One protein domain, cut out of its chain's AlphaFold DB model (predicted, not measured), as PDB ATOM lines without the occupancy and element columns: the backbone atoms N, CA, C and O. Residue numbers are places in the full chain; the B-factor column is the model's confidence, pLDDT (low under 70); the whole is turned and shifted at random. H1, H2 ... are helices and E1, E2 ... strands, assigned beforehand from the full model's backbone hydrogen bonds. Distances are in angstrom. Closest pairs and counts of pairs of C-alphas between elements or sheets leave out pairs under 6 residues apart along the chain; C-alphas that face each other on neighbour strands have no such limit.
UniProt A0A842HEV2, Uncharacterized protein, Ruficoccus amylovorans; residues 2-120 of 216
ATOM      1  N   THR A   2      40.113   9.911 -36.745       81.50
ATOM      2  CA  THR A   2      41.152  10.024 -37.783       81.50
ATOM      3  C   THR A   2      41.857   8.681 -37.906       81.50
ATOM      4  O   THR A   2      42.347   8.144 -36.918       81.50
ATOM      5  N   LEU A   3      41.891   8.108 -39.103       82.25
ATOM      6  CA  LEU A   3      42.528   6.822 -39.368       82.25
ATOM      7  C   LEU A   3      43.678   7.037 -40.350       82.25
ATOM      8  O   LEU A   3      43.527   7.761 -41.327       82.25
ATOM      9  N   ARG A   4      44.818   6.393 -40.128       82.00
ATOM     10  CA  ARG A   4      45.838   6.174 -41.164       82.00
ATOM     11  C   ARG A   4      45.984   4.672 -41.336       82.00
ATOM     12  O   ARG A   4      45.931   3.942 -40.349       82.00
ATOM     13  N   ILE A   5      46.132   4.187 -42.560       80.31
ATOM     14  CA  ILE A   5      46.249   2.753 -42.829       80.31
ATOM     15  C   ILE A   5      47.686   2.451 -43.224       80.31
ATOM     16  O   ILE A   5      48.222   3.081 -44.127       80.31
ATOM     17  N   LEU A   6      48.293   1.479 -42.553       80.75
ATOM     18  CA  LEU A   6      49.568   0.890 -42.926       80.75
ATOM     19  C   LEU A   6      49.316  -0.553 -43.348       80.75
ATOM     20  O   LEU A   6      48.925  -1.383 -42.527       80.75
ATOM     21  N   LEU A   7      49.565  -0.876 -44.612       72.75
ATOM     22  CA  LEU A   7      49.527  -2.262 -45.065       72.75
ATOM     23  C   LEU A   7      50.925  -2.863 -44.957       72.75
ATOM     24  O   LEU A   7      51.847  -2.458 -45.668       72.75
ATOM     25  N   HIS A   8      51.065  -3.832 -44.062       69.94
ATOM     26  CA  HIS A   8      52.254  -4.652 -43.934       69.94
ATOM     27  C   HIS A   8      51.953  -6.065 -44.441       69.94
ATOM     28  O   HIS A   8      50.885  -6.631 -44.200       69.94
ATOM     29  N   PHE A   9      52.893  -6.652 -45.170       61.62
ATOM     30  CA  PHE A   9      52.744  -8.018 -45.657       61.62
ATOM     31  C   PHE A   9      53.344  -8.969 -44.628       61.62
ATOM     32  O   PHE A   9      54.493  -8.812 -44.226       61.62
ATOM     33  N   ASP A  10      52.566  -9.962 -44.207       57.59
ATOM     34  CA  ASP A  10      53.078 -11.106 -43.459       57.59
ATOM     35  C   ASP A  10      53.824 -12.001 -44.457       57.59
ATOM     36  O   ASP A  10      53.232 -12.807 -45.188       57.59
ATOM     37  N   ILE A  11      55.133 -11.759 -44.563       53.50
ATOM     38  CA  ILE A  11      56.035 -12.507 -45.433       53.50
ATOM     39  C   ILE A  11      56.462 -13.766 -44.679       53.50
ATOM     40  O   ILE A  11      57.104 -13.652 -43.633       53.50
ATOM     41  N   PRO A  12      56.164 -14.972 -45.196       49.09
ATOM     42  CA  PRO A  12      56.581 -16.206 -44.553       49.09
ATOM     43  C   PRO A  12      58.098 -16.240 -44.343       49.09
ATOM     44  O   PRO A  12      58.860 -15.882 -45.242       49.09
ATOM     45  N   SER A  13      58.531 -16.796 -43.211       42.84
ATOM     46  CA  SER A  13      59.933 -17.097 -42.863       42.84
ATOM     47  C   SER A  13      60.740 -17.708 -43.991       42.84
ATOM     48  O   SER A  13      61.938 -17.495 -44.090       42.84
ATOM     49  N   VAL A  14      60.082 -18.519 -44.811       43.16
ATOM     50  CA  VAL A  14      60.710 -19.276 -45.893       43.16
ATOM     51  C   VAL A  14      61.119 -18.371 -47.063       43.16
ATOM     52  O   VAL A  14      62.009 -18.732 -47.824       43.16
ATOM     53  N   MET A  15      60.479 -17.203 -47.205       45.56
ATOM     54  CA  MET A  15      60.805 -16.193 -48.219       45.56
ATOM     55  C   MET A  15      61.819 -15.153 -47.731       45.56
ATOM     56  O   MET A  15      62.414 -14.467 -48.553       45.56
ATOM     57  N   LEU A  16      62.032 -15.047 -46.418       49.19
ATOM     58  CA  LEU A  16      63.094 -14.240 -45.823       49.19
ATOM     59  C   LEU A  16      64.221 -15.192 -45.403       49.19
ATOM     60  O   LEU A  16      64.263 -15.650 -44.256       49.19
ATOM     61  N   GLN A  17      65.128 -15.540 -46.326       45.28
ATOM     62  CA  GLN A  17      66.351 -16.232 -45.910       45.28
ATOM     63  C   GLN A  17      67.195 -15.286 -45.037       45.28
ATOM     64  O   GLN A  17      66.918 -14.097 -44.925       45.28
ATOM     65  N   ASN A  18      68.126 -15.845 -44.266       43.81
ATOM     66  CA  ASN A  18      68.801 -15.198 -43.133       43.81
ATOM     67  C   ASN A  18      69.136 -13.699 -43.328       43.81
ATOM     68  O   ASN A  18      70.164 -13.364 -43.903       43.81
ATOM     69  N   GLY A  19      68.325 -12.812 -42.742       48.12
ATOM     70  CA  GLY A  19      68.581 -11.366 -42.754       48.12
ATOM     71  C   GLY A  19      68.134 -10.636 -44.022       48.12
ATOM     72  O   GLY A  19      68.392  -9.437 -44.129       48.12
ATOM     73  N   ASP A  20      67.449 -11.319 -44.937       49.84
ATOM     74  CA  ASP A  20      66.980 -10.726 -46.179       49.84
ATOM     75  C   ASP A  20      65.864  -9.713 -45.939       49.84
ATOM     76  O   ASP A  20      64.979  -9.857 -45.089       49.84
ATOM     77  N   GLU A  21      65.926  -8.650 -46.728       51.59
ATOM     78  CA  GLU A  21      64.857  -7.683 -46.850       51.59
ATOM     79  C   GLU A  21      63.685  -8.277 -47.656       51.59
ATOM     80  O   GLU A  21      63.861  -9.133 -48.518       51.59
ATOM     81  N   MET A  22      62.479  -7.755 -47.425       53.94
ATOM     82  CA  MET A  22      61.255  -8.058 -48.180       53.94
ATOM     83  C   MET A  22      61.495  -8.139 -49.704       53.94
ATOM     84  O   MET A  22      62.178  -7.257 -50.229       53.94
ATOM     85  N   PRO A  23      60.943  -9.117 -50.448       55.44
ATOM     86  CA  PRO A  23      61.193  -9.208 -51.886       55.44
ATOM     87  C   PRO A  23      60.701  -7.950 -52.640       55.44
ATOM     88  O   PRO A  23      59.647  -7.404 -52.280       55.44
ATOM     89  N   PRO A  24      61.452  -7.433 -53.636       58.41
ATOM     90  CA  PRO A  24      61.164  -6.162 -54.313       58.41
ATOM     91  C   PRO A  24      59.749  -6.050 -54.892       58.41
ATOM     92  O   PRO A  24      59.159  -4.970 -54.865       58.41
ATOM     93  N   GLU A  25      59.190  -7.160 -55.366       58.19
ATOM     94  CA  GLU A  25      57.852  -7.254 -55.948       58.19
ATOM     95  C   GLU A  25      56.732  -6.921 -54.951       58.19
ATOM     96  O   GLU A  25      55.674  -6.438 -55.352       58.19
ATOM     97  N   TYR A  26      56.977  -7.083 -53.647       57.31
ATOM     98  CA  TYR A  26      56.023  -6.701 -52.608       57.31
ATOM     99  C   TYR A  26      56.285  -5.287 -52.069       57.31
ATOM    100  O   TYR A  26      55.389  -4.690 -51.478       57.31
ATOM    101  N   ARG A  27      57.487  -4.714 -52.273       56.19
ATOM    102  CA  ARG A  27      57.882  -3.404 -51.701       56.19
ATOM    103  C   ARG A  27      57.122  -2.214 -52.275       56.19
ATOM    104  O   ARG A  27      57.088  -1.175 -51.631       56.19
ATOM    105  N   LYS A  28      56.562  -2.339 -53.480       56.97
ATOM    106  CA  LYS A  28      55.919  -1.230 -54.207       56.97
ATOM    107  C   LYS A  28      54.490  -1.538 -54.639       56.97
ATOM    108  O   LYS A  28      53.990  -0.945 -55.593       56.97
ATOM    109  N   ARG A  29      53.825  -2.479 -53.969       68.69
ATOM    110  CA  ARG A  29      52.421  -2.751 -54.266       68.69
ATOM    111  C   ARG A  29      51.587  -1.569 -53.778       68.69
ATOM    112  O   ARG A  29      51.551  -1.279 -52.585       68.69
ATOM    113  N   SER A  30      50.957  -0.886 -54.721       76.75
ATOM    114  CA  SER A  30      49.985   0.167 -54.466       76.75
ATOM    115  C   SER A  30      48.625  -0.366 -54.890       76.75
ATOM    116  O   SER A  30      48.465  -0.816 -56.026       76.75
ATOM    117  N   THR A  31      47.671  -0.372 -53.967       80.19
ATOM    118  CA  THR A  31      46.327  -0.899 -54.208       80.19
ATOM    119  C   THR A  31      45.314   0.152 -53.779       80.19
ATOM    120  O   THR A  31      45.381   0.671 -52.663       80.19
ATOM    121  N   GLU A  32      44.373   0.463 -54.666       85.69
ATOM    122  CA  GLU A  32      43.219   1.286 -54.322       85.69
ATOM    123  C   GLU A  32      42.186   0.416 -53.597       85.69
ATOM    124  O   GLU A  32      41.808  -0.656 -54.073       85.69
ATOM    125  N   TYR A  33      41.746   0.877 -52.432       87.50
ATOM    126  CA  TYR A  33      40.640   0.290 -51.686       87.50
ATOM    127  C   TYR A  33      39.511   1.305 -51.553       87.50
ATOM    128  O   TYR A  33      39.704   2.503 -51.716       87.50
ATOM    129  N   TYR A  34      38.334   0.818 -51.187       88.56
ATOM    130  CA  TYR A  34      37.152   1.619 -50.914       88.56
ATOM    131  C   TYR A  34      36.682   1.345 -49.489       88.56
ATOM    132  O   TYR A  34      36.627   0.186 -49.077       88.56
ATOM    133  N   TYR A  35      36.319   2.384 -48.746       88.00
ATOM    134  CA  TYR A  35      35.670   2.275 -47.436       88.00
ATOM    135  C   TYR A  35      34.352   3.045 -47.447       88.00
ATOM    136  O   TYR A  35      34.185   3.987 -48.216       88.00
ATOM    137  N   PHE A  36      33.395   2.647 -46.611       86.62
ATOM    138  CA  PHE A  36      32.121   3.355 -46.487       86.62
ATOM    139  C   PHE A  36      32.188   4.366 -45.342       86.62
ATOM    140  O   PHE A  36      32.430   3.980 -44.205       86.62
ATOM    141  N   SER A  37      31.976   5.649 -45.621       86.50
ATOM    142  CA  SER A  37      31.938   6.713 -44.612       86.50
ATOM    143  C   SER A  37      30.926   7.773 -45.021       86.50
ATOM    144  O   SER A  37      30.775   8.066 -46.207       86.50
ATOM    145  N   SER A  38      30.222   8.353 -44.047       84.62
ATOM    146  CA  SER A  38      29.281   9.460 -44.290       84.62
ATOM    147  C   SER A  38      28.249   9.172 -45.400       84.62
ATOM    148  O   SER A  38      27.892  10.060 -46.171       84.62
ATOM    149  N   GLY A  39      27.783   7.923 -45.514       82.31
ATOM    150  CA  GLY A  39      26.753   7.527 -46.483       82.31
ATOM    151  C   GLY A  39      27.250   7.191 -47.896       82.31
ATOM    152  O   GLY A  39      26.426   6.932 -48.770       82.31
ATOM    153  N   ARG A  40      28.565   7.178 -48.155       86.31
ATOM    154  CA  ARG A  40      29.131   6.870 -49.480       86.31
ATOM    155  C   ARG A  40      30.414   6.045 -49.397       86.31
ATOM    156  O   ARG A  40      31.084   6.022 -48.369       86.31
ATOM    157  N   TYR A  41      30.770   5.393 -50.504       87.25
ATOM    158  CA  TYR A  41      32.076   4.752 -50.652       87.25
ATOM    159  C   TYR A  41      33.127   5.773 -51.076       87.25
ATOM    160  O   TYR A  41      32.962   6.444 -52.095       87.25
ATOM    161  N   GLU A  42      34.210   5.856 -50.317       89.25
ATOM    162  CA  GLU A  42      35.349   6.731 -50.572       89.25
ATOM    163  C   GLU A  42      36.587   5.887 -50.917       89.25
ATOM    164  O   GLU A  42      36.816   4.855 -50.274       89.25
ATOM    165  N   PRO A  43      37.367   6.276 -51.941       91.25
ATOM    166  CA  PRO A  43      38.604   5.592 -52.277       91.25
ATOM    167  C   PRO A  43      39.717   5.955 -51.287       91.25
ATOM    168  O   PRO A  43      39.785   7.069 -50.767       91.25
ATOM    169  N   VAL A  44      40.638   5.024 -51.070       90.06
ATOM    170  CA  VAL A  44      41.902   5.247 -50.376       90.06
ATOM    171  C   VAL A  44      43.012   4.512 -51.111       90.06
ATOM    172  O   VAL A  44      42.936   3.305 -51.344       90.06
ATOM    173  N   GLN A  45      44.078   5.244 -51.434       89.25
ATOM    174  CA  GLN A  45      45.299   4.631 -51.931       89.25
ATOM    175  C   GLN A  45      46.108   4.086 -50.757       89.25
ATOM    176  O   GLN A  45      46.439   4.825 -49.824       89.25
ATOM    177  N   ILE A  46      46.429   2.797 -50.809       84.81
ATOM    178  CA  ILE A  46      47.238   2.136 -49.791       84.81
ATOM    179  C   ILE A  46      48.500   1.596 -50.451       84.81
ATOM    180  O   ILE A  46      48.448   0.738 -51.336       84.81
ATOM    181  N   ASN A  47      49.638   2.110 -49.998       81.75
ATOM    182  CA  ASN A  47      50.956   1.662 -50.415       81.75
ATOM    183  C   ASN A  47      51.505   0.663 -49.393       81.75
ATOM    184  O   ASN A  47      51.363   0.842 -48.181       81.75
ATOM    185  N   ALA A  48      52.156  -0.387 -49.883       74.19
ATOM    186  CA  ALA A  48      52.907  -1.308 -49.045       74.19
ATOM    187  C   ALA A  48      53.937  -0.545 -48.198       74.19
ATOM    188  O   ALA A  48      54.728   0.223 -48.741       74.19
ATOM    189  N   ASN A  49      53.974  -0.806 -46.889       70.88
ATOM    190  CA  ASN A  49      54.956  -0.249 -45.951       70.88
ATOM    191  C   ASN A  49      54.941   1.281 -45.765       70.88
ATOM    192  O   ASN A  49      55.848   1.809 -45.120       70.88
ATOM    193  N   GLU A  50      53.923   1.981 -46.253       78.25
ATOM    194  CA  GLU A  50      53.751   3.422 -46.058       78.25
ATOM    195  C   GLU A  50      52.384   3.711 -45.432       78.25
ATOM    196  O   GLU A  50      51.419   2.971 -45.645       78.25
ATOM    197  N   LEU A  51      52.286   4.789 -44.649       81.44
ATOM    198  CA  LEU A  51      50.987   5.244 -44.163       81.44
ATOM    199  C   LEU A  51      50.191   5.869 -45.302       81.44
ATOM    200  O   LEU A  51      50.689   6.722 -46.035       81.44
ATOM    201  N   SER A  52      48.914   5.508 -45.377       86.00
ATOM    202  CA  SER A  52      47.948   6.209 -46.208       86.00
ATOM    203  C   SER A  52      47.816   7.676 -45.788       86.00
ATOM    204  O   SER A  52      48.141   8.081 -44.660       86.00
ATOM    205  N   ALA A  53      47.213   8.461 -46.679       84.44
ATOM    206  CA  ALA A  53      46.666   9.753 -46.301       84.44
ATOM    207  C   ALA A  53      45.684   9.598 -45.113       84.44
ATOM    208  O   ALA A  53      45.018   8.557 -45.002       84.44
ATOM    209  N   PRO A  54      45.586  10.601 -44.221       85.94
ATOM    210  CA  PRO A  54      44.630  10.575 -43.121       85.94
ATOM    211  C   PRO A  54      43.181  10.512 -43.619       85.94
ATOM    212  O   PRO A  54      42.741  11.354 -44.398       85.94
ATOM    213  N   ILE A  55      42.423   9.547 -43.108       88.88
ATOM    214  CA  ILE A  55      40.996   9.355 -43.355       88.88
ATOM    215  C   ILE A  55      40.208   9.927 -42.180       88.88
ATOM    216  O   ILE A  55      40.394   9.524 -41.030       88.88
ATOM    217  N   ARG A  56      39.268  10.830 -42.466       88.12
ATOM    218  CA  ARG A  56      38.279  11.288 -41.481       88.12
ATOM    219  C   ARG A  56      37.077  10.355 -41.509       88.12
ATOM    220  O   ARG A  56      36.111  10.593 -42.221       88.12
ATOM    221  N   TYR A  57      37.153   9.289 -40.724       86.56
ATOM    222  CA  TYR A  57      36.126   8.261 -40.701       86.56
ATOM    223  C   TYR A  57      34.931   8.661 -39.832       86.56
ATOM    224  O   TYR A  57      35.089   9.009 -38.650       86.56
ATOM    225  N   GLN A  58      33.744   8.575 -40.434       84.19
ATOM    226  CA  GLN A  58      32.437   8.734 -39.805       84.19
ATOM    227  C   GLN A  58      31.603   7.485 -40.103       84.19
ATOM    228  O   GLN A  58      30.890   7.407 -41.104       84.19
ATOM    229  N   GLY A  59      31.723   6.493 -39.230       77.81
ATOM    230  CA  GLY A  59      30.980   5.247 -39.317       77.81
ATOM    231  C   GLY A  59      30.977   4.521 -37.980       77.81
ATOM    232  O   GLY A  59      31.380   5.076 -36.955       77.81
ATOM    233  N   ASN A  60      30.502   3.282 -37.999       79.25
ATOM    234  CA  ASN A  60      30.338   2.465 -36.799       79.25
ATOM    235  C   ASN A  60      31.678   1.875 -36.322       79.25
ATOM    236  O   ASN A  60      32.737   2.123 -36.897       79.25
ATOM    237  N   SER A  61      31.629   1.047 -35.278       81.56
ATOM    238  CA  SER A  61      32.792   0.343 -34.730       81.56
ATOM    239  C   SER A  61      33.414  -0.687 -35.682       81.56
ATOM    240  O   SER A  61      34.465  -1.225 -35.367       81.56
ATOM    241  N   GLU A  62      32.831  -0.966 -36.848       85.56
ATOM    242  CA  GLU A  62      33.458  -1.795 -37.880       85.56
ATOM    243  C   GLU A  62      33.968  -0.917 -39.028       85.56
ATOM    244  O   GLU A  62      33.208  -0.151 -39.617       85.56
ATOM    245  N   PHE A  63      35.261  -1.026 -39.339       87.25
ATOM    246  CA  PHE A  63      35.892  -0.409 -40.502       87.25
ATOM    247  C   PHE A  63      36.237  -1.488 -41.524       87.25
ATOM    248  O   PHE A  63      36.913  -2.471 -41.200       87.25
ATOM    249  N   VAL A  64      35.792  -1.297 -42.763       85.94
ATOM    250  CA  VAL A  64      35.891  -2.300 -43.827       85.94
ATOM    251  C   VAL A  64      36.504  -1.682 -45.076       85.94
ATOM    252  O   VAL A  64      36.122  -0.586 -45.482       85.94
ATOM    253  N   LEU A  65      37.437  -2.411 -45.688       85.62
ATOM    254  CA  LEU A  65      38.050  -2.068 -46.964       85.62
ATOM    255  C   LEU A  65      37.662  -3.089 -48.029       85.62
ATOM    256  O   LEU A  65      37.784  -4.303 -47.831       85.62
ATOM    257  N   TYR A  66      37.274  -2.578 -49.190       83.94
ATOM    258  CA  TYR A  66      36.911  -3.346 -50.372       83.94
ATOM    259  C   TYR A  66      37.895  -3.045 -51.503       83.94
ATOM    260  O   TYR A  66      38.144  -1.886 -51.802       83.94
ATOM    261  N   ILE A  67      38.429  -4.066 -52.174       80.38
ATOM    262  CA  ILE A  67      39.270  -3.888 -53.380       80.38
ATOM    263  C   ILE A  67      38.449  -3.367 -54.574       80.38
ATOM    264  O   ILE A  67      38.992  -2.835 -55.538       80.38
ATOM    265  N   ARG A  68      37.122  -3.525 -54.538       78.56
ATOM    266  CA  ARG A  68      36.201  -3.053 -55.578       78.56
ATOM    267  C   ARG A  68      35.117  -2.201 -54.944       78.56
ATOM    268  O   ARG A  68      34.603  -2.570 -53.894       78.56
ATOM    269  N   GLN A  69      34.754  -1.098 -55.594       79.00
ATOM    270  CA  GLN A  69      33.668  -0.231 -55.147       79.00
ATOM    271  C   GLN A  69      32.321  -0.976 -55.231       79.00
ATOM    272  O   GLN A  69      31.894  -1.292 -56.344       79.00
ATOM    273  N   PRO A  70      31.619  -1.225 -54.108       68.94
ATOM    274  CA  PRO A  70      30.393  -2.031 -54.122       68.94
ATOM    275  C   PRO A  70      29.216  -1.378 -54.866       68.94
ATOM    276  O   PRO A  70      28.364  -2.062 -55.418       68.94
ATOM    277  N   ALA A  71      29.181  -0.043 -54.937       64.62
ATOM    278  CA  ALA A  71      28.046   0.722 -55.464       64.62
ATOM    279  C   ALA A  71      27.912   0.763 -57.001       64.62
ATOM    280  O   ALA A  71      27.019   1.443 -57.502       64.62
ATOM    281  N   LYS A  72      28.774   0.079 -57.768       59.47
ATOM    282  CA  LYS A  72      28.607   0.008 -59.232       59.47
ATOM    283  C   LYS A  72      27.581  -1.038 -59.677       59.47
ATOM    284  O   LYS A  72      27.144  -0.967 -60.820       59.47
ATOM    285  N   ASP A  73      27.169  -1.947 -58.794       53.34
ATOM    286  CA  ASP A  73      26.129  -2.931 -59.093       53.34
ATOM    287  C   ASP A  73      25.304  -3.267 -57.829       53.34
ATOM    288  O   ASP A  73      25.757  -4.034 -56.974       53.34
ATOM    289  N   PRO A  74      24.099  -2.685 -57.672       50.75
ATOM    290  CA  PRO A  74      23.236  -2.900 -56.509       50.75
ATOM    291  C   PRO A  74      22.829  -4.364 -56.296       50.75
ATOM    292  O   PRO A  74      22.488  -4.731 -55.175       50.75
ATOM    293  N   GLN A  75      22.875  -5.206 -57.336       53.00
ATOM    294  CA  GLN A  75      22.571  -6.638 -57.222       53.00
ATOM    295  C   GLN A  75      23.735  -7.447 -56.630       53.00
ATOM    296  O   GLN A  75      23.537  -8.581 -56.199       53.00
ATOM    297  N   LEU A  76      24.938  -6.865 -56.578       51.84
ATOM    298  CA  LEU A  76      26.152  -7.510 -56.077       51.84
ATOM    299  C   LEU A  76      26.603  -6.986 -54.703       51.84
ATOM    300  O   LEU A  76      27.610  -7.456 -54.174       51.84
ATOM    301  N   ALA A  77      25.872  -6.044 -54.096       50.47
ATOM    302  CA  ALA A  77      26.238  -5.436 -52.812       50.47
ATOM    303  C   ALA A  77      26.509  -6.483 -51.706       50.47
ATOM    304  O   ALA A  77      27.482  -6.344 -50.964       50.47
ATOM    305  N   ASP A  78      25.738  -7.576 -51.682       48.25
ATOM    306  CA  ASP A  78      25.883  -8.688 -50.726       48.25
ATOM    307  C   ASP A  78      26.963  -9.723 -51.113       48.25
ATOM    308  O   ASP A  78      27.313 -10.593 -50.317       48.25
ATOM    309  N   THR A  79      27.524  -9.645 -52.326       52.50
ATOM    310  CA  THR A  79      28.578 -10.555 -52.823       52.50
ATOM    311  C   THR A  79      29.987  -9.969 -52.739       52.50
ATOM    312  O   THR A  79      30.965 -10.707 -52.898       52.50
ATOM    313  N   TYR A  80      30.137  -8.673 -52.442       61.50
ATOM    314  CA  TYR A  80      31.453  -8.075 -52.212       61.50
ATOM    315  C   TYR A  80      31.994  -8.483 -50.844       61.50
ATOM    316  O   TYR A  80      31.811  -7.805 -49.831       61.50
ATOM    317  N   LEU A  81      32.709  -9.607 -50.822       63.66
ATOM    318  CA  LEU A  81      33.431 -10.040 -49.636       63.66
ATOM    319  C   LEU A  81      34.433  -8.951 -49.208       63.66
ATOM    320  O   LEU A  81      35.227  -8.481 -50.035       63.66
ATOM    321  N   PRO A  82      34.425  -8.547 -47.924       63.50
ATOM    322  CA  PRO A  82      35.348  -7.544 -47.419       63.50
ATOM    323  C   PRO A  82      36.786  -8.029 -47.591       63.50
ATOM    324  O   PRO A  82      37.122  -9.156 -47.218       63.50
ATOM    325  N   SER A  83      37.640  -7.173 -48.150       75.69
ATOM    326  CA  SER A  83      39.042  -7.507 -48.410       75.69
ATOM    327  C   SER A  83      39.874  -7.411 -47.134       75.69
ATOM    328  O   SER A  83      40.705  -8.274 -46.865       75.69
ATOM    329  N   LEU A  84      39.611  -6.388 -46.319       80.88
ATOM    330  CA  LEU A  84      40.173  -6.223 -44.982       80.88
ATOM    331  C   LEU A  84      39.085  -5.673 -44.057       80.88
ATOM    332  O   LEU A  84      38.241  -4.888 -44.486       80.88
ATOM    333  N   ARG A  85      39.111  -6.066 -42.784       84.62
ATOM    334  CA  ARG A  85      38.179  -5.559 -41.771       84.62
ATOM    335  C   ARG A  85      38.868  -5.372 -40.431       84.62
ATOM    336  O   ARG A  85      39.765  -6.144 -40.086       84.62
ATOM    337  N   CYS A  86      38.422  -4.373 -39.684       85.06
ATOM    338  CA  CYS A  86      38.877  -4.076 -38.336       85.06
ATOM    339  C   CYS A  86      37.699  -3.671 -37.459       85.06
ATOM    340  O   CYS A  86      36.856  -2.888 -37.890       85.06
ATOM    341  N   ARG A  87      37.686  -4.131 -36.205       85.50
ATOM    342  CA  ARG A  87      36.830  -3.536 -35.179       85.50
ATOM    343  C   ARG A  87      37.587  -2.386 -34.517       85.50
ATOM    344  O   ARG A  87      38.619  -2.600 -33.886       85.50
ATOM    345  N   LEU A  88      37.078  -1.176 -34.693       83.62
ATOM    346  CA  LEU A  88      37.484   0.023 -33.980       83.62
ATOM    347  C   LEU A  88      36.893   0.014 -32.556       83.62
ATOM    348  O   LEU A  88      35.806  -0.537 -32.351       83.62
ATOM    349  N   PRO A  89      37.566   0.631 -31.570       76.94
ATOM    350  CA  PRO A  89      37.010   0.785 -30.228       76.94
ATOM    351  C   PRO A  89      35.672   1.535 -30.244       76.94
ATOM    352  O   PRO A  89      35.527   2.560 -30.914       76.94
ATOM    353  N   GLU A  90      34.692   1.033 -29.491       67.31
ATOM    354  CA  GLU A  90      33.375   1.663 -29.364       67.31
ATOM    355  C   GLU A  90      33.490   3.030 -28.676       67.31
ATOM    356  O   GLU A  90      34.196   3.181 -27.682       67.31
ATOM    357  N   GLY A  91      32.832   4.052 -29.236       63.91
ATOM    358  CA  GLY A  91      32.853   5.417 -28.692       63.91
ATOM    359  C   GLY A  91      34.185   6.169 -28.836       63.91
ATOM    360  O   GLY A  91      34.304   7.288 -28.339       63.91
ATOM    361  N   GLY A  92      35.187   5.596 -29.513       61.38
ATOM    362  CA  GLY A  92      36.523   6.184 -29.612       61.38
ATOM    363  C   GLY A  92      36.552   7.490 -30.412       61.38
ATOM    364  O   GLY A  92      36.476   7.491 -31.635       61.38
ATOM    365  N   SER A  93      36.734   8.631 -29.757       68.50
ATOM    366  CA  SER A  93      37.328   9.790 -30.429       68.50
ATOM    367  C   SER A  93      38.851   9.621 -30.393       68.50
ATOM    368  O   SER A  93      39.403   9.207 -29.377       68.50
ATOM    369  N   GLY A  94      39.541   9.859 -31.510       77.75
ATOM    370  CA  GLY A  94      40.997   9.713 -31.551       77.75
ATOM    371  C   GLY A  94      41.579   9.392 -32.921       77.75
ATOM    372  O   GLY A  94      40.859   9.309 -33.928       77.75
ATOM    373  N   SER A  95      42.901   9.226 -32.911       80.88
ATOM    374  CA  SER A  95      43.717   8.847 -34.058       80.88
ATOM    375  C   SER A  95      44.149   7.387 -33.946       80.88
ATOM    376  O   SER A  95      44.629   6.949 -32.899       80.88
ATOM    377  N   TYR A  96      44.000   6.633 -35.031       82.75
ATOM    378  CA  TYR A  96      44.371   5.220 -35.090       82.75
ATOM    379  C   TYR A  96      45.259   4.942 -36.297       82.75
ATOM    380  O   TYR A  96      45.003   5.455 -37.388       82.75
ATOM    381  N   ILE A  97      46.254   4.075 -36.113       83.81
ATOM    382  CA  ILE A  97      46.925   3.404 -37.226       83.81
ATOM    383  C   ILE A  97      46.293   2.032 -37.386       83.81
ATOM    384  O   ILE A  97      46.279   1.214 -36.469       83.81
ATOM    385  N   LEU A  98      45.747   1.785 -38.566       85.56
ATOM    386  CA  LEU A  98      45.222   0.496 -38.958       85.56
ATOM    387  C   LEU A  98      46.341  -0.300 -39.616       85.56
ATOM    388  O   LEU A  98      46.720   0.001 -40.743       85.56
ATOM    389  N   VAL A  99      46.877  -1.300 -38.919       79.38
ATOM    390  CA  VAL A  99      47.922  -2.172 -39.467       79.38
ATOM    391  C   VAL A  99      47.275  -3.395 -40.092       79.38
ATOM    392  O   VAL A  99      46.728  -4.246 -39.389       79.38
ATOM    393  N   GLY A 100      47.326  -3.475 -41.417       75.12
ATOM    394  CA  GLY A 100      47.008  -4.691 -42.150       75.12
ATOM    395  C   GLY A 100      48.186  -5.656 -42.105       75.12
ATOM    396  O   GLY A 100      49.307  -5.237 -42.355       75.12
ATOM    397  N   LEU A 101      47.929  -6.923 -41.789       69.88
ATOM    398  CA  LEU A 101      48.843  -8.041 -42.001       69.88
ATOM    399  C   LEU A 101      48.263  -8.886 -43.133       69.88
ATOM    400  O   LEU A 101      47.337  -9.676 -42.922       69.88
ATOM    401  N   GLU A 102      48.750  -8.663 -44.352       62.88
ATOM    402  CA  GLU A 102      48.338  -9.434 -45.525       62.88
ATOM    403  C   GLU A 102      49.216 -10.680 -45.638       62.88
ATOM    404  O   GLU A 102      50.416 -10.585 -45.892       62.88
ATOM    405  N   LYS A 103      48.629 -11.861 -45.428       59.28
ATOM    406  CA  LYS A 103      49.350 -13.125 -45.603       59.28
ATOM    407  C   LYS A 103      49.624 -13.353 -47.081       59.28
ATOM    408  O   LYS A 103      48.683 -13.390 -47.868       59.28
ATOM    409  N   ILE A 104      50.881 -13.623 -47.442       52.31
ATOM    410  CA  ILE A 104      51.224 -14.023 -48.822       52.31
ATOM    411  C   ILE A 104      50.482 -15.313 -49.222       52.31
ATOM    412  O   ILE A 104      50.135 -15.502 -50.387       52.31
ATOM    413  N   ARG A 105      50.208 -16.212 -48.261       43.84
ATOM    414  CA  ARG A 105      49.395 -17.421 -48.466       43.84
ATOM    415  C   ARG A 105      48.468 -17.669 -47.276       43.84
ATOM    416  O   ARG A 105      48.919 -17.725 -46.134       43.84
ATOM    417  N   GLY A 106      47.182 -17.878 -47.550       49.78
ATOM    418  CA  GLY A 106      46.174 -18.254 -46.556       49.78
ATOM    419  C   GLY A 106      44.942 -17.341 -46.555       49.78
ATOM    420  O   GLY A 106      44.964 -16.268 -47.147       49.78
ATOM    421  N   PRO A 107      43.846 -17.757 -45.899       45.53
ATOM    422  CA  PRO A 107      42.520 -17.201 -46.177       45.53
ATOM    423  C   PRO A 107      42.170 -15.904 -45.433       45.53
ATOM    424  O   PRO A 107      41.047 -15.427 -45.572       45.53
ATOM    425  N   LYS A 108      43.051 -15.343 -44.591       57.16
ATOM    426  CA  LYS A 108      42.686 -14.200 -43.737       57.16
ATOM    427  C   LYS A 108      43.818 -13.190 -43.605       57.16
ATOM    428  O   LYS A 108      44.753 -13.405 -42.835       57.16
ATOM    429  N   SER A 109      43.668 -12.079 -44.311       64.81
ATOM    430  CA  SER A 109      44.348 -10.825 -44.009       64.81
ATOM    431  C   SER A 109      43.583 -10.126 -42.889       64.81
ATOM    432  O   SER A 109      42.352 -10.059 -42.920       64.81
ATOM    433  N   MET A 110      44.287  -9.666 -41.859       68.94
ATOM    434  CA  MET A 110      43.666  -9.012 -40.701       68.94
ATOM    435  C   MET A 110      44.114  -7.567 -40.622       68.94
ATOM    436  O   MET A 110      45.271  -7.266 -40.892       68.94
ATOM    437  N   LEU A 111      43.206  -6.688 -40.213       79.00
ATOM    438  CA  LEU A 111      43.504  -5.293 -39.950       79.00
ATOM    439  C   LEU A 111      43.354  -5.059 -38.442       79.00
ATOM    440  O   LEU A 111      42.309  -5.363 -37.864       79.00
ATOM    441  N   LYS A 112      44.403  -4.561 -37.788       79.69
ATOM    442  CA  LYS A 112      44.421  -4.278 -36.348       79.69
ATOM    443  C   LYS A 112      44.448  -2.774 -36.120       79.69
ATOM    444  O   LYS A 112      45.307  -2.087 -36.665       79.69
ATOM    445  N   ALA A 113      43.533  -2.273 -35.297       81.25
ATOM    446  CA  ALA A 113      43.532  -0.881 -34.884       81.25
ATOM    447  C   ALA A 113      44.527  -0.683 -33.744       81.25
ATOM    448  O   ALA A 113      44.405  -1.291 -32.681       81.25
ATOM    449  N   LEU A 114      45.515   0.169 -33.984       80.00
ATOM    450  CA  LEU A 114      46.493   0.599 -33.002       80.00
ATOM    451  C   LEU A 114      46.135   2.028 -32.587       80.00
ATOM    452  O   LEU A 114      46.194   2.932 -33.427       80.00
ATOM    453  N   PRO A 115      45.710   2.252 -31.333       77.00
ATOM    454  CA  PRO A 115      45.409   3.594 -30.866       77.00
ATOM    455  C   PRO A 115      46.707   4.385 -30.812       77.00
ATOM    456  O   PRO A 115      47.606   4.032 -30.057       77.00
ATOM    457  N   ILE A 116      46.780   5.486 -31.549       73.50
ATOM    458  CA  ILE A 116      47.854   6.468 -31.392       73.50
ATOM    459  C   ILE A 116      47.468   7.430 -30.258       73.50
ATOM    460  O   ILE A 116      47.876   8.567 -30.275       73.50
ATOM    461  N   GLY A 117      46.631   7.032 -29.294       60.34
ATOM    462  CA  GLY A 117      46.138   7.894 -28.214       60.34
ATOM    463  C   GLY A 117      45.419   9.191 -28.643       60.34
ATOM    464  O   GLY A 117      45.356   9.583 -29.806       60.34
ATOM    465  N   SER A 118      44.843   9.867 -27.653       52.47
ATOM    466  CA  SER A 118      44.413  11.274 -27.702       52.47
ATOM    467  C   SER A 118      45.450  12.211 -27.062       52.47
ATOM    468  O   SER A 118      45.212  13.409 -26.926       52.47
ATOM    469  N   GLY A 119      46.587  11.660 -26.622       52.97
ATOM    470  CA  GLY A 119      47.636  12.393 -25.930       52.97
ATOM    471  C   GLY A 119      48.508  13.167 -26.908       52.97
ATOM    472  O   GLY A 119      48.978  12.614 -27.897       52.97
ATOM    473  N   ASN A 120      48.759  14.439 -26.610       55.78
ATOM    474  CA  ASN A 120      49.827  15.199 -27.249       55.78
ATOM    475  C   ASN A 120      51.162  14.489 -26.973       55.78
ATOM    476  O   ASN A 120      51.715  14.632 -25.880       55.78
TER     477      ASN A 120
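Overview. This is residues 2 to 120 of the 216 residues of an uncharacterized protein of Ruficoccus amylovorans (UniProt A0A842HEV2). Seven strands stand round a small, loosely joined barrel, its wall made of three separate sheets, E1 E6 E7, E4 E5 and E2 E3. The free arm, residues 16 to 21, sticks out. The printed part has 119 residues, in the order E1 H1 E2 E3 E4 E5 E6 E7; E1 E6 E7 is mixed, the other sheets antiparallel. Under half of the residues are in named elements, mostly strand. The whole is compact, with a radius of gyration of the C-alphas of 15.4 A, and flat, spanning 47 by 44 by 21 A.

Arrangement. E1, residues 2 to 10, is parallel to E6, residues 95 to 103, at 21 degrees, with N 6 and O 98 2.8 A apart. E7, residues 110 to 115, forms a hairpin with E6, N 99 and O 112 being 2.9 A apart. H1, residues 24 to 27, is only just not on this sheet, with 4 pairs of C-alphas within 10 A; it is too short for an O i to N i+4 pair, and its one O i to N i+3 pair is within range. E2, residues 30 to 37, and E3, residues 40 to 47, form a hairpin, N 33 and O 44 2.9 A apart. The closest C-alphas of E3 and E1 are Asn 47 and Leu 7, 6.8 A. E4, residues 62 to 65, and E5, residues 84 to 87, form a hairpin, N 63 and O 86 2.8 A apart. Tyr 35 of E2 and Leu 65 of E4 have the closest C-alphas, 5.0 A. E4 E5 and E1 E6 E7 form a sandwich, two sheets face to face, the parts that face each other being 9.3 A apart centre to centre.

Along the chain. E1 begins at C-alpha 2 (41.152, 10.024, -37.783) and is 24.9 A long; E6 is 25.5 A, E3 22.5 A, E2 21.6 A. E7 ends at C-alpha 115 (45.409, 3.594, -30.866).

Size, cuts and confidence. Asn 18 and Gln 75 have the C-alphas farthest apart, 49.1 A. The printed part has no cut. Links E1 to H1, E3 to E4 and E4 to E5 are long. Mean pLDDT of the printed part is 70.8, with 53 residues under 70, among them 8 to 29 and 70 to 82.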